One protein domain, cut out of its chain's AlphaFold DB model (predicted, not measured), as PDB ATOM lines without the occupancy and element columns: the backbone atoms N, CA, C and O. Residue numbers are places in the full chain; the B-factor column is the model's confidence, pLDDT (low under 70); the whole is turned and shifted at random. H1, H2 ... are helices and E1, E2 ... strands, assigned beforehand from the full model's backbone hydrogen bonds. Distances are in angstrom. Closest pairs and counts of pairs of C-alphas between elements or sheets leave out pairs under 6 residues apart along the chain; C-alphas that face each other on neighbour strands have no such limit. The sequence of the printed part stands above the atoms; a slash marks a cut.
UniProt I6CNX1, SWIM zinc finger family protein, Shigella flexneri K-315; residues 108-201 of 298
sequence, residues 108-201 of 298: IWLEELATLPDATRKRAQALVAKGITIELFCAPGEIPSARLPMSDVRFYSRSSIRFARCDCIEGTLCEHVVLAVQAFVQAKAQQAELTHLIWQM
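This is residues 108 to 201 of the 298 residues of the protein "SWIM zinc finger family protein" of Shigella flexneri K-315 (UniProt I6CNX1). A twisted antiparallel sheet of five strands has one long helix, H3, crossing one of its faces, while the other face has no named helix. H2 packs on the first residues of H3 away from the sheet, and the short H1 lies near H3, also off the sheet. The printed part has 94 residues with three named helices and five named strands, along the chain H1 H2 E1 E2 E3 E4 H3 E5, and the sheet's order is E4 - E3 - E2 - E1 - E5. The class is mixed, helices and strands; the whole is compact, with a radius of gyration of the C-alphas of 12.1 A, and rounded, spanning 33 by 29 by 24 A.

In the sheet, E1 is residues 133 to 137, 13.4 A long from C-alpha 133 at (3.076, -10.422, 84.977). E2 is residues 145 to 148, 9.8 A; E3 is 151 to 155, 13.6 A; E4 is 164 to 166, 6.8 A; E5 is 196 to 200, 13.3 A, ending with C-alpha 200 at (3.665, -10.846, 89.246). H3, residues 175 to 190, is 23.0 A long, H2, residues 118 to 128, 15.2 A, and H1, residues 112 to 115, 5.4 A, with C-alpha 112 at (-18.026, -6.341, 92.709).

E1 to E4 form a meander, each strand the antiparallel neighbour of the one before, with hairpins E1 and E2, E2 and E3, E3 and E4. N 137 and O 145 are 2.8 A apart between E1 and E2, N 153 and O 146 2.8 A between E3 and E2, and N 165 and O 154 2.8 A between E4 and E3. The edge strand E5 is antiparallel to E1, with N 199 and O 134 2.8 A apart. The sheet is twisted, its C-alphas up to 4.1 A off its best plane. H3 is on it at a height of 8.1 A, giving two layers, a helix on one face of a sheet. It lies over E3, E2 and, only just, E1, with 3 C-alphas falling on E1, and runs across the strands, at 69 degrees to E2 on the local plane; the closest C-alphas of H3 and E2, Ala 180 and Ala 146, are 5.6 A apart. H2 touches H3 with residues 175 to 179 of H3 alone, closest at the C-alphas of Ala 124 and Glu 175, 4.7 A, at a steep tilt of 55 degrees, the same way. H1 is close to but not clearly touching H3, the closest C-alphas, Leu 113 and Val 178, being 6.5 A apart. In H2 and H3 every O i to N i+4 pair is within hydrogen-bond range; H1 is too short for such a pair.

The C-alphas farthest apart, those of Ala 119 and Gly 141, are 33.9 A apart. The printed part has no cut, and no link is long. The mean pLDDT of the printed part is 92.1, and no printed residue is under 70.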
ATOM      1  N   ILE A 108     -10.859  -0.719  94.814       92.81
ATOM      2  CA  ILE A 108     -12.219  -0.565  95.356       92.81
ATOM      3  C   ILE A 108     -13.209  -1.575  94.768       92.81
ATOM      4  O   ILE A 108     -14.188  -1.909  95.418       92.81
ATOM      5  N   TRP A 109     -12.937  -2.089  93.563       94.88
ATOM      6  CA  TRP A 109     -13.846  -2.968  92.834       94.88
ATOM      7  C   TRP A 109     -13.763  -4.449  93.203       94.88
ATOM      8  O   TRP A 109     -14.335  -5.286  92.499       94.88
ATOM      9  N   LEU A 110     -12.989  -4.811  94.232       94.75
ATOM     10  CA  LEU A 110     -12.747  -6.207  94.592       94.75
ATOM     11  C   LEU A 110     -14.047  -6.966  94.890       94.75
ATOM     12  O   LEU A 110     -14.214  -8.097  94.429       94.75
ATOM     13  N   GLU A 111     -14.962  -6.350  95.640       93.38
ATOM     14  CA  GLU A 111     -16.219  -6.982  96.049       93.38
ATOM     15  C   GLU A 111     -17.147  -7.208  94.847       93.38
ATOM     16  O   GLU A 111     -17.740  -8.280  94.695       93.38
ATOM     17  N   GLU A 112     -17.206  -6.257  93.914       92.88
ATOM     18  CA  GLU A 112     -18.026  -6.341  92.709       92.88
ATOM     19  C   GLU A 112     -17.593  -7.481  91.782       92.88
ATOM     20  O   GLU A 112     -18.430  -8.021  91.049       92.88
ATOM     21  N   LEU A 113     -16.327  -7.920  91.828       92.88
ATOM     22  CA  LEU A 113     -15.867  -9.077  91.046       92.88
ATOM     23  C   LEU A 113     -16.634 -10.363  91.406       92.88
ATOM     24  O   LEU A 113     -16.796 -11.253  90.557       92.88
ATOM     25  N   ALA A 114     -17.154 -10.469  92.633       91.56
ATOM     26  CA  ALA A 114     -17.975 -11.598  93.068       91.56
ATOM     27  C   ALA A 114     -19.331 -11.665  92.338       91.56
ATOM     28  O   ALA A 114     -19.936 -12.734  92.247       91.56
ATOM     29  N   THR A 115     -19.785 -10.563  91.735       91.12
ATOM     30  CA  THR A 115     -21.048 -10.511  90.974       91.12
ATOM     31  C   THR A 115     -20.909 -10.970  89.521       91.12
ATOM     32  O   THR A 115     -21.908 -11.186  88.835       91.12
ATOM     33  N   LEU A 116     -19.677 -11.148  89.032       91.44
ATOM     34  CA  LEU A 116     -19.417 -11.546  87.648       91.44
ATOM     35  C   LEU A 116     -19.816 -13.007  87.360       91.44
ATOM     36  O   LEU A 116     -20.033 -13.798  88.279       91.44
ATOM     37  N   PRO A 117     -19.905 -13.421  86.085       93.75
ATOM     38  CA  PRO A 117     -20.131 -14.823  85.751       93.75
ATOM     39  C   PRO A 117     -18.982 -15.724  86.229       93.75
ATOM     40  O   PRO A 117     -17.806 -15.396  86.046       93.75
ATOM     41  N   ASP A 118     -19.311 -16.914  86.742       93.19
ATOM     42  CA  ASP A 118     -18.321 -17.914  87.181       93.19
ATOM     43  C   ASP A 118     -17.304 -18.259  86.092       93.19
ATOM     44  O   ASP A 118     -16.118 -18.423  86.372       93.19
ATOM     45  N   ALA A 119     -17.748 -18.338  84.835       94.25
ATOM     46  CA  ALA A 119     -16.871 -18.624  83.704       94.25
ATOM     47  C   ALA A 119     -15.772 -17.559  83.538       94.25
ATOM     48  O   ALA A 119     -14.627 -17.892  83.236       94.25
ATOM     49  N   THR A 120     -16.092 -16.282  83.765       94.62
ATOM     50  CA  THR A 120     -15.125 -15.179  83.699       94.62
ATOM     51  C   THR A 120     -14.131 -15.253  84.853       94.62
ATOM     52  O   THR A 120     -12.924 -15.173  84.623       94.62
ATOM     53  N   ARG A 121     -14.610 -15.501  86.080       94.62
ATOM     54  CA  ARG A 121     -13.732 -15.689  87.247       94.62
ATOM     55  C   ARG A 121     -12.793 -16.882  87.086       94.62
ATOM     56  O   ARG A 121     -11.600 -16.753  87.340       94.62
ATOM     57  N   LYS A 122     -13.302 -18.022  86.611       93.44
ATOM     58  CA  LYS A 122     -12.497 -19.231  86.371       93.44
ATOM     59  C   LYS A 122     -11.422 -19.009  85.307       93.44
ATOM     60  O   LYS A 122     -10.296 -19.467  85.481       93.44
ATOM     61  N   ARG A 123     -11.730 -18.276  84.227       94.00
ATOM     62  CA  ARG A 123     -10.729 -17.891  83.213       94.00
ATOM     63  C   ARG A 123      -9.626 -17.012  83.801       94.00
ATOM     64  O   ARG A 123      -8.455 -17.282  83.548       94.00
ATOM     65  N   ALA A 124      -9.981 -16.022  84.622       94.38
ATOM     66  CA  ALA A 124      -9.001 -15.192  85.322       94.38
ATOM     67  C   ALA A 124      -8.110 -16.036  86.254       94.38
ATOM     68  O   ALA A 124      -6.888 -15.966  86.163       94.38
ATOM     69  N   GLN A 125      -8.698 -16.916  87.072       91.81
ATOM     70  CA  GLN A 125      -7.953 -17.832  87.949       91.81
ATOM     71  C   GLN A 125      -6.989 -18.740  87.170       91.81
ATOM     72  O   GLN A 125      -5.845 -18.921  87.578       91.81
ATOM     73  N   ALA A 126      -7.415 -19.267  86.019       90.69
ATOM     74  CA  ALA A 126      -6.560 -20.087  85.162       90.69
ATOM     75  C   ALA A 126      -5.355 -19.311  84.597       90.69
ATOM     76  O   ALA A 126      -4.318 -19.912  84.324       90.69
ATOM     77  N   LEU A 127      -5.476 -17.992  84.411       90.69
ATOM     78  CA  LEU A 127      -4.359 -17.130  84.020       90.69
ATOM     79  C   LEU A 127      -3.433 -16.838  85.208       90.69
ATOM     80  O   LEU A 127      -2.220 -16.934  85.045       90.69
ATOM     81  N   VAL A 128      -3.970 -16.581  86.407       90.75
ATOM     82  CA  VAL A 128      -3.159 -16.446  87.636       90.75
ATOM     83  C   VAL A 128      -2.323 -17.701  87.885       90.75
ATOM     84  O   VAL A 128      -1.126 -17.603  88.138       90.75
ATOM     85  N   ALA A 129      -2.919 -18.886  87.727       85.44
ATOM     86  CA  ALA A 129      -2.231 -20.167  87.901       85.44
ATOM     87  C   ALA A 129      -1.035 -20.364  86.948       85.44
ATOM     88  O   ALA A 129      -0.143 -21.153  87.242       85.44
ATOM     89  N   LYS A 130      -0.995 -19.644  85.817       84.19
ATOM     90  CA  LYS A 130       0.120 -19.672  84.856       84.19
ATOM     91  C   LYS A 130       1.246 -18.689  85.193       84.19
ATOM     92  O   LYS A 130       2.232 -18.665  84.464       84.19
ATOM     93  N   GLY A 131       1.110 -17.886  86.251       86.06
ATOM     94  CA  GLY A 131       2.119 -16.910  86.661       86.06
ATOM     95  C   GLY A 131       2.263 -15.763  85.663       86.06
ATOM     96  O   GLY A 131       3.288 -15.638  84.997       86.06
ATOM     97  N   ILE A 132       1.227 -14.930  85.536       89.19
ATOM     98  CA  ILE A 132       1.259 -13.762  84.647       89.19
ATOM     99  C   ILE A 132       1.862 -12.536  85.334       89.19
ATOM    100  O   ILE A 132       1.646 -12.296  86.521       89.19
ATOM    101  N   THR A 133       2.563 -11.726  84.551       93.00
ATOM    102  CA  THR A 133       3.076 -10.422  84.977       93.00
ATOM    103  C   THR A 133       2.191  -9.319  84.411       93.00
ATOM    104  O   THR A 133       1.838  -9.354  83.233       93.00
ATOM    105  N   ILE A 134       1.825  -8.359  85.255       95.19
ATOM    106  CA  ILE A 134       0.943  -7.238  84.943       95.19
ATOM    107  C   ILE A 134       1.649  -5.950  85.347       95.19
ATOM    108  O   ILE A 134       2.101  -5.803  86.478       95.19
ATOM    109  N   GLU A 135       1.733  -5.005  84.425       96.50
ATOM    110  CA  GLU A 135       2.289  -3.684  84.681       96.50
ATOM    111  C   GLU A 135       1.159  -2.720  85.064       96.50
ATOM    112  O   GLU A 135       0.219  -2.523  84.295       96.50
ATOM    113  N   LEU A 136       1.226  -2.147  86.261       96.25
ATOM    114  CA  LEU A 136       0.193  -1.299  86.853       96.25
ATOM    115  C   LEU A 136       0.606   0.169  86.797       96.25
ATOM    116  O   LEU A 136       1.726   0.501  87.169       96.25
ATOM    117  N   PHE A 137      -0.316   1.040  86.396       94.56
ATOM    118  CA  PHE A 137      -0.161   2.494  86.332       94.56
ATOM    119  C   PHE A 137      -1.271   3.151  87.143       94.56
ATOM    120  O   PHE A 137      -2.448   2.887  86.891       94.56
ATOM    121  N   CYS A 138      -0.906   4.001  88.096       91.00
ATOM    122  CA  CYS A 138      -1.840   4.693  88.985       91.00
ATOM    123  C   CYS A 138      -1.239   6.014  89.499       91.00
ATOM    124  O   CYS A 138      -1.306   6.339  90.682       91.00
ATOM    125  N   ALA A 139      -0.605   6.782  88.609       88.25
ATOM    126  CA  ALA A 139      -0.128   8.114  88.960       88.25
ATOM    127  C   ALA A 139      -1.313   9.036  89.334       88.25
ATOM    128  O   ALA A 139      -2.367   8.962  88.691       88.25
ATOM    129  N   PRO A 140      -1.167   9.912  90.346       84.56
ATOM    130  CA  PRO A 140      -2.194  10.891  90.692       84.56
ATOM    131  C   PRO A 140      -2.621  11.720  89.474       84.56
ATOM    132  O   PRO A 140      -1.784  12.162  88.691       84.56
ATOM    133  N   GLY A 141      -3.931  11.902  89.293       82.81
ATOM    134  CA  GLY A 141      -4.501  12.654  88.166       82.81
ATOM    135  C   GLY A 141      -4.565  11.899  86.830       82.81
ATOM    136  O   GLY A 141      -5.286  12.331  85.928       82.81
ATOM    137  N   GLU A 142      -3.892  10.755  86.695       87.94
ATOM    138  CA  GLU A 142      -3.989   9.905  85.508       87.94
ATOM    139  C   GLU A 142      -5.106   8.862  85.632       87.94
ATOM    140  O   GLU A 142      -5.648   8.598  86.703       87.94
ATOM    141  N   ILE A 143      -5.473   8.268  84.495       91.81
ATOM    142  CA  ILE A 143      -6.439   7.169  84.418       91.81
ATOM    143  C   ILE A 143      -5.708   5.874  84.792       91.81
ATOM    144  O   ILE A 143      -4.822   5.463  84.031       91.81
ATOM    145  N   PRO A 144      -6.081   5.184  85.888       94.75
ATOM    146  CA  PRO A 144      -5.446   3.938  86.262       94.75
ATOM    147  C   PRO A 144      -5.566   2.902  85.154       94.75
ATOM    148  O   PRO A 144      -6.622   2.735  84.524       94.75
ATOM    149  N   SER A 145      -4.472   2.192  84.915       96.19
ATOM    150  CA  SER A 145      -4.410   1.184  83.869       96.19
ATOM    151  C   SER A 145      -3.525   0.009  84.243       96.19
ATOM    152  O   SER A 145      -2.614   0.126  85.056       96.19
ATOM    153  N   ALA A 146      -3.817  -1.140  83.650       97.44
ATOM    154  CA  ALA A 146      -3.045  -2.358  83.803       97.44
ATOM    155  C   ALA A 146      -2.718  -2.905  82.413       97.44
ATOM    156  O   ALA A 146      -3.635  -3.168  81.630       97.44
ATOM    157  N   ARG A 147      -1.433  -3.085  82.105       96.81
ATOM    158  CA  ARG A 147      -0.985  -3.775  80.892       96.81
ATOM    159  C   ARG A 147      -0.715  -5.230  81.227       96.81
ATOM    160  O   ARG A 147       0.176  -5.554  82.011       96.81
ATOM    161  N   LEU A 148      -1.519  -6.103  80.644       95.06
ATOM    162  CA  LEU A 148      -1.327  -7.544  80.674       95.06
ATOM    163  C   LEU A 148      -0.574  -7.958  79.396       95.06
ATOM    164  O   LEU A 148      -0.554  -7.193  78.432       95.06
ATOM    165  N   PRO A 149      -0.007  -9.177  79.315       90.38
ATOM    166  CA  PRO A 149       0.848  -9.571  78.191       90.38
ATOM    167  C   PRO A 149       0.232  -9.423  76.790       90.38
ATOM    168  O   PRO A 149       0.967  -9.280  75.820       90.38
ATOM    169  N   MET A 150      -1.098  -9.478  76.676       87.88
ATOM    170  CA  MET A 150      -1.822  -9.423  75.398       87.88
ATOM    171  C   MET A 150      -2.965  -8.399  75.384       87.88
ATOM    172  O   MET A 150      -3.748  -8.394  74.436       87.88
ATOM    173  N   SER A 151      -3.121  -7.598  76.441       93.50
ATOM    174  CA  SER A 151      -4.281  -6.715  76.578       93.50
ATOM    175  C   SER A 151      -4.054  -5.587  77.574       93.50
ATOM    176  O   SER A 151      -3.534  -5.829  78.665       93.50
ATOM    177  N   ASP A 152      -4.579  -4.408  77.271       95.50
ATOM    178  CA  ASP A 152      -4.586  -3.253  78.165       95.50
ATOM    179  C   ASP A 152      -5.961  -3.047  78.804       95.50
ATOM    180  O   ASP A 152      -6.983  -3.029  78.115       95.50
ATOM    181  N   VAL A 153      -5.987  -2.805  80.113       97.62
ATOM    182  CA  VAL A 153      -7.183  -2.420  80.874       97.62
ATOM    183  C   VAL A 153      -7.043  -0.984  81.364       97.62
ATOM    184  O   VAL A 153      -6.008  -0.613  81.907       97.62
ATOM    185  N   ARG A 154      -8.093  -0.174  81.208       96.62
ATOM    186  CA  ARG A 154      -8.190   1.199  81.731       96.62
ATOM    187  C   ARG A 154      -9.501   1.374  82.490       96.62
ATOM    188  O   ARG A 154     -10.541   0.898  82.031       96.62
ATOM    189  N   PHE A 155      -9.466   2.068  83.623       96.12
ATOM    190  CA  PHE A 155     -10.642   2.324  84.458       96.12
ATOM    191  C   PHE A 155     -11.101   3.761  84.244       96.12
ATOM    192  O   PHE A 155     -10.311   4.658  84.466       96.12
ATOM    193  N   TYR A 156     -12.344   4.000  83.806       94.75
ATOM    194  CA  TYR A 156     -12.826   5.357  83.479       94.75
ATOM    195  C   TYR A 156     -13.821   5.956  84.482       94.75
ATOM    196  O   TYR A 156     -14.219   7.105  84.319       94.75
ATOM    197  N   SER A 157     -14.213   5.201  85.509       92.69
ATOM    198  CA  SER A 157     -15.093   5.671  86.578       92.69
ATOM    199  C   SER A 157     -14.662   5.087  87.928       92.69
ATOM    200  O   SER A 157     -14.242   3.930  88.003       92.69
ATOM    201  N   ARG A 158     -14.759   5.908  88.977       91.19
ATOM    202  CA  ARG A 158     -14.644   5.557  90.404       91.19
ATOM    203  C   ARG A 158     -15.973   5.073  90.982       91.19
ATOM    204  O   ARG A 158     -15.980   4.379  91.984       91.19
ATOM    205  N   SER A 159     -17.078   5.401  90.318       91.31
ATOM    206  CA  SER A 159     -18.429   5.030  90.737       91.31
ATOM    207  C   SER A 159     -19.001   3.805  90.007       91.31
ATOM    208  O   SER A 159     -20.025   3.271  90.426       91.31
ATOM    209  N   SER A 160     -18.360   3.304  88.939       91.94
ATOM    210  CA  SER A 160     -18.745   2.020  88.339       91.94
ATOM    211  C   SER A 160     -17.639   1.315  87.541       91.94
ATOM    212  O   SER A 160     -17.172   1.808  86.508       91.94
ATOM    213  N   ILE A 161     -17.348   0.061  87.912       93.81
ATOM    214  CA  ILE A 161     -16.491  -0.866  87.144       93.81
ATOM    215  C   ILE A 161     -16.979  -1.102  85.702       93.81
ATOM    216  O   ILE A 161     -16.203  -1.493  84.833       93.81
ATOM    217  N   ARG A 162     -18.254  -0.839  85.381       93.06
ATOM    218  CA  ARG A 162     -18.799  -1.075  84.030       93.06
ATOM    219  C   ARG A 162     -18.214  -0.170  82.954       93.06
ATOM    220  O   ARG A 162     -18.337  -0.480  81.769       93.06
ATOM    221  N   PHE A 163     -17.558   0.911  83.363       94.00
ATOM    222  CA  PHE A 163     -16.799   1.780  82.474       94.00
ATOM    223  C   PHE A 163     -15.312   1.413  82.427       94.00
ATOM    224  O   PHE A 163     -14.540   2.125  81.797       94.00
ATOM    225  N   ALA A 164     -14.886   0.299  83.032       95.31
ATOM    226  CA  ALA A 164     -13.577  -0.277  82.755       95.31
ATOM    227  C   ALA A 164     -13.552  -0.867  81.337       95.31
ATOM    228  O   ALA A 164     -14.429  -1.647  80.952       95.31
ATOM    229  N   ARG A 165     -12.530  -0.509  80.558       95.06
ATOM    230  CA  ARG A 165     -12.334  -0.975  79.182       95.06
ATOM    231  C   ARG A 165     -11.054  -1.787  79.098       95.06
ATOM    232  O   ARG A 165      -9.979  -1.287  79.401       95.06
ATOM    233  N   CYS A 166     -11.189  -3.011  78.624       95.50
ATOM    234  CA  CYS A 166     -10.105  -3.824  78.100       95.50
ATOM    235  C   CYS A 166     -10.097  -3.722  76.571       95.50
ATOM    236  O   CYS A 166     -11.169  -3.611  75.989       95.50
ATOM    237  N   ASP A 167      -8.954  -3.778  75.901       94.12
ATOM    238  CA  ASP A 167      -8.858  -3.843  74.430       94.12
ATOM    239  C   ASP A 167      -9.182  -5.227  73.824       94.12
ATOM    240  O   ASP A 167      -9.277  -5.352  72.603       94.12
ATOM    241  N   CYS A 168      -9.435  -6.248  74.650       92.88
ATOM    242  CA  CYS A 168      -9.894  -7.555  74.179       92.88
ATOM    243  C   CYS A 168     -11.294  -7.507  73.527       92.88
ATOM    244  O   CYS A 168     -12.027  -6.512  73.604       92.88
ATOM    245  N   ILE A 169     -11.695  -8.634  72.925       88.69
ATOM    246  CA  ILE A 169     -12.956  -8.763  72.179       88.69
ATOM    247  C   ILE A 169     -14.212  -8.540  73.039       88.69
ATOM    248  O   ILE A 169     -15.135  -7.859  72.602       88.69
ATOM    249  N   GLU A 170     -14.230  -9.043  74.278       88.75
ATOM    250  CA  GLU A 170     -15.343  -8.846  75.226       88.75
ATOM    251  C   GLU A 170     -15.415  -7.401  75.723       88.75
ATOM    252  O   GLU A 170     -16.473  -6.764  75.831       88.75
ATOM    253  N   GLY A 171     -14.236  -6.864  76.016       88.88
ATOM    254  CA  GLY A 171     -14.007  -5.451  76.179       88.88
ATOM    255  C   GLY A 171     -14.396  -4.818  77.506       88.88
ATOM    256  O   GLY A 171     -13.739  -3.881  77.938       88.88
ATOM    257  N   THR A 172     -15.430  -5.310  78.173       90.81
ATOM    258  CA  THR A 172     -15.896  -4.816  79.477       90.81
ATOM    259  C   THR A 172     -16.203  -6.017  80.353       90.81
ATOM    260  O   THR A 172     -16.783  -6.976  79.853       90.81
ATOM    261  N   LEU A 173     -15.857  -5.966  81.642       92.25
ATOM    262  CA  LEU A 173     -16.109  -7.062  82.596       92.25
ATOM    263  C   LEU A 173     -15.553  -8.436  82.151       92.25
ATOM    264  O   LEU A 173     -16.133  -9.481  82.443       92.25
ATOM    265  N   CYS A 174     -14.433  -8.437  81.423       94.75
ATOM    266  CA  CYS A 174     -13.721  -9.649  81.013       94.75
ATOM    267  C   CYS A 174     -12.740 -10.134  82.094       94.75
ATOM    268  O   CYS A 174     -12.490  -9.444  83.083       94.75
ATOM    269  N   GLU A 175     -12.129 -11.297  81.875       96.00
ATOM    270  CA  GLU A 175     -11.112 -11.880  82.755       96.00
ATOM    271  C   GLU A 175      -9.919 -10.942  82.996       96.00
ATOM    272  O   GLU A 175      -9.387 -10.908  84.099       96.00
ATOM    273  N   HIS A 176      -9.538 -10.116  82.019       97.06
ATOM    274  CA  HIS A 176      -8.437  -9.161  82.169       97.06
ATOM    275  C   HIS A 176      -8.775  -8.032  83.150       97.06
ATOM    276  O   HIS A 176      -7.903  -7.588  83.889       97.06
ATOM    277  N   VAL A 177     -10.040  -7.593  83.202       96.94
ATOM    278  CA  VAL A 177     -10.487  -6.585  84.182       96.94
ATOM    279  C   VAL A 177     -10.429  -7.169  85.592       96.94
ATOM    280  O   VAL A 177      -9.949  -6.501  86.502       96.94
ATOM    281  N   VAL A 178     -10.847  -8.430  85.758       96.88
ATOM    282  CA  VAL A 178     -10.723  -9.165  87.029       96.88
ATOM    283  C   VAL A 178      -9.263  -9.210  87.478       96.88
ATOM    284  O   VAL A 178      -8.958  -8.831  88.605       96.88
ATOM    285  N   LEU A 179      -8.363  -9.616  86.580       96.25
ATOM    286  CA  LEU A 179      -6.926  -9.691  86.848       96.25
ATOM    287  C   LEU A 179      -6.322  -8.332  87.207       96.25
ATOM    288  O   LEU A 179      -5.530  -8.250  88.140       96.25
ATOM    289  N   ALA A 180      -6.708  -7.269  86.499       97.06
ATOM    290  CA  ALA A 180      -6.242  -5.917  86.771       97.06
ATOM    291  C   ALA A 180      -6.646  -5.452  88.179       97.06
ATOM    292  O   ALA A 180      -5.791  -5.001  88.934       97.06
ATOM    293  N   VAL A 181      -7.921  -5.612  88.559       96.81
ATOM    294  CA  VAL A 181      -8.404  -5.244  89.904       96.81
ATOM    295  C   VAL A 181      -7.689  -6.062  90.983       96.81
ATOM    296  O   VAL A 181      -7.204  -5.494  91.956       96.81
ATOM    297  N   GLN A 182      -7.552  -7.378  90.796       95.44
ATOM    298  CA  GLN A 182      -6.825  -8.236  91.738       95.44
ATOM    299  C   GLN A 182      -5.355  -7.827  91.885       95.44
ATOM    300  O   GLN A 182      -4.840  -7.803  93.001       95.44
ATOM    301  N   ALA A 183      -4.689  -7.470  90.786       95.31
ATOM    302  CA  ALA A 183      -3.315  -6.989  90.817       95.31
ATOM    303  C   ALA A 183      -3.194  -5.668  91.591       95.31
ATOM    304  O   ALA A 183      -2.297  -5.549  92.417       95.31
ATOM    305  N   PHE A 184      -4.118  -4.716  91.400       95.38
ATOM    306  CA  PHE A 184      -4.153  -3.475  92.187       95.38
ATOM    307  C   PHE A 184      -4.342  -3.737  93.686       95.38
ATOM    308  O   PHE A 184      -3.586  -3.194  94.488       95.38
ATOM    309  N   VAL A 185      -5.276  -4.617  94.063       94.44
ATOM    310  CA  VAL A 185      -5.501  -5.021  95.465       94.44
ATOM    311  C   VAL A 185      -4.227  -5.595  96.084       94.44
ATOM    312  O   VAL A 185      -3.803  -5.164  97.156       94.44
ATOM    313  N   GLN A 186      -3.603  -6.568  95.416       92.62
ATOM    314  CA  GLN A 186      -2.421  -7.241  95.953       92.62
ATOM    315  C   GLN A 186      -1.200  -6.314  96.005       92.62
ATOM    316  O   GLN A 186      -0.461  -6.327  96.990       92.62
ATOM    317  N   ALA A 187      -1.006  -5.492  94.972       91.75
ATOM    318  CA  ALA A 187       0.087  -4.535  94.910       91.75
ATOM    319  C   ALA A 187      -0.030  -3.471  96.006       91.75
ATOM    320  O   ALA A 187       0.947  -3.216  96.708       91.75
ATOM    321  N   LYS A 188      -1.230  -2.918  96.228       89.00
ATOM    322  CA  LYS A 188      -1.455  -1.926  97.286       89.00
ATOM    323  C   LYS A 188      -1.338  -2.481  98.696       89.00
ATOM    324  O   LYS A 188      -0.885  -1.772  99.589       89.00
ATOM    325  N   ALA A 189      -1.679  -3.753  98.896       88.31
ATOM    326  CA  ALA A 189      -1.441  -4.424 100.171       88.31
ATOM    327  C   ALA A 189       0.059  -4.497 100.529       88.31
ATOM    328  O   ALA A 189       0.396  -4.558 101.710       88.31
ATOM    329  N   GLN A 190       0.958  -4.481  99.534       85.19
ATOM    330  CA  GLN A 190       2.411  -4.452  99.750       85.19
ATOM    331  C   GLN A 190       3.002  -3.037  99.716       85.19
ATOM    332  O   GLN A 190       3.939  -2.753 100.460       85.19
ATOM    333  N   GLN A 191       2.468  -2.155  98.871       85.19
ATOM    334  CA  GLN A 191       2.942  -0.787  98.695       85.19
ATOM    335  C   GLN A 191       1.756   0.171  98.534       85.19
ATOM    336  O   GLN A 191       1.142   0.232  97.472       85.19
ATOM    337  N   ALA A 192       1.460   0.947  99.580       78.12
ATOM    338  CA  ALA A 192       0.310   1.854  99.603       78.12
ATOM    339  C   ALA A 192       0.375   2.942  98.511       78.12
ATOM    340  O   ALA A 192      -0.624   3.207  97.846       78.12
ATOM    341  N   GLU A 193       1.555   3.530  98.284       82.12
ATOM    342  CA  GLU A 193       1.775   4.531  97.233       82.12
ATOM    343  C   GLU A 193       2.299   3.871  95.953       82.12
ATOM    344  O   GLU A 193       3.493   3.587  95.815       82.12
ATOM    345  N   LEU A 194       1.395   3.621  95.004       81.50
ATOM    346  CA  LEU A 194       1.696   2.972  93.730       81.50
ATOM    347  C   LEU A 194       1.497   3.949  92.571       81.50
ATOM    348  O   LEU A 194       0.370   4.262  92.214       81.50
ATOM    349  N   THR A 195       2.587   4.399  91.952       86.88
ATOM    350  CA  THR A 195       2.537   5.193  90.710       86.88
ATOM    351  C   THR A 195       2.695   4.298  89.485       86.88
ATOM    352  O   THR A 195       1.900   4.368  88.547       86.88
ATOM    353  N   HIS A 196       3.695   3.417  89.517       91.50
ATOM    354  CA  HIS A 196       3.995   2.427  88.491       91.50
ATOM    355  C   HIS A 196       4.670   1.211  89.130       91.50
ATOM    356  O   HIS A 196       5.617   1.366  89.900       91.50
ATOM    357  N   LEU A 197       4.183   0.005  88.836       91.88
ATOM    358  CA  LEU A 197       4.740  -1.235  89.382       91.88
ATOM    359  C   LEU A 197       4.575  -2.392  88.397       91.88
ATOM    360  O   LEU A 197       3.518  -2.556  87.793       91.88
ATOM    361  N   ILE A 198       5.590  -3.248  88.293       90.94
ATOM    362  CA  ILE A 198       5.463  -4.549  87.632       90.94
ATOM    363  C   ILE A 198       5.080  -5.578  88.694       90.94
ATOM    364  O   ILE A 198       5.876  -5.903  89.574       90.94
ATOM    365  N   TRP A 199       3.857  -6.088  88.611       91.69
ATOM    366  CA  TRP A 199       3.303  -7.056  89.544       91.69
ATOM    367  C   TRP A 199       3.266  -8.456  88.938       91.69
ATOM    368  O   TRP A 199       2.715  -8.661  87.859       91.69
ATOM    369  N   GLN A 200       3.808  -9.447  89.640       90.31
ATOM    370  CA  GLN A 200       3.665 -10.846  89.246       90.31
ATOM    371  C   GLN A 200       2.517 -11.477  90.031       90.31
ATOM    372  O   GLN A 200       2.603 -11.633  91.249       90.31
ATOM    373  N   MET A 201       1.459 -11.883  89.327       86.94
ATOM    374  CA  MET A 201       0.353 -12.625  89.922       86.94
ATOM    375  C   MET A 201       0.875 -13.992  90.365       86.94
ATOM    376  O   MET A 201       1.236 -14.830  89.536       86.94
TER     377      MET A 201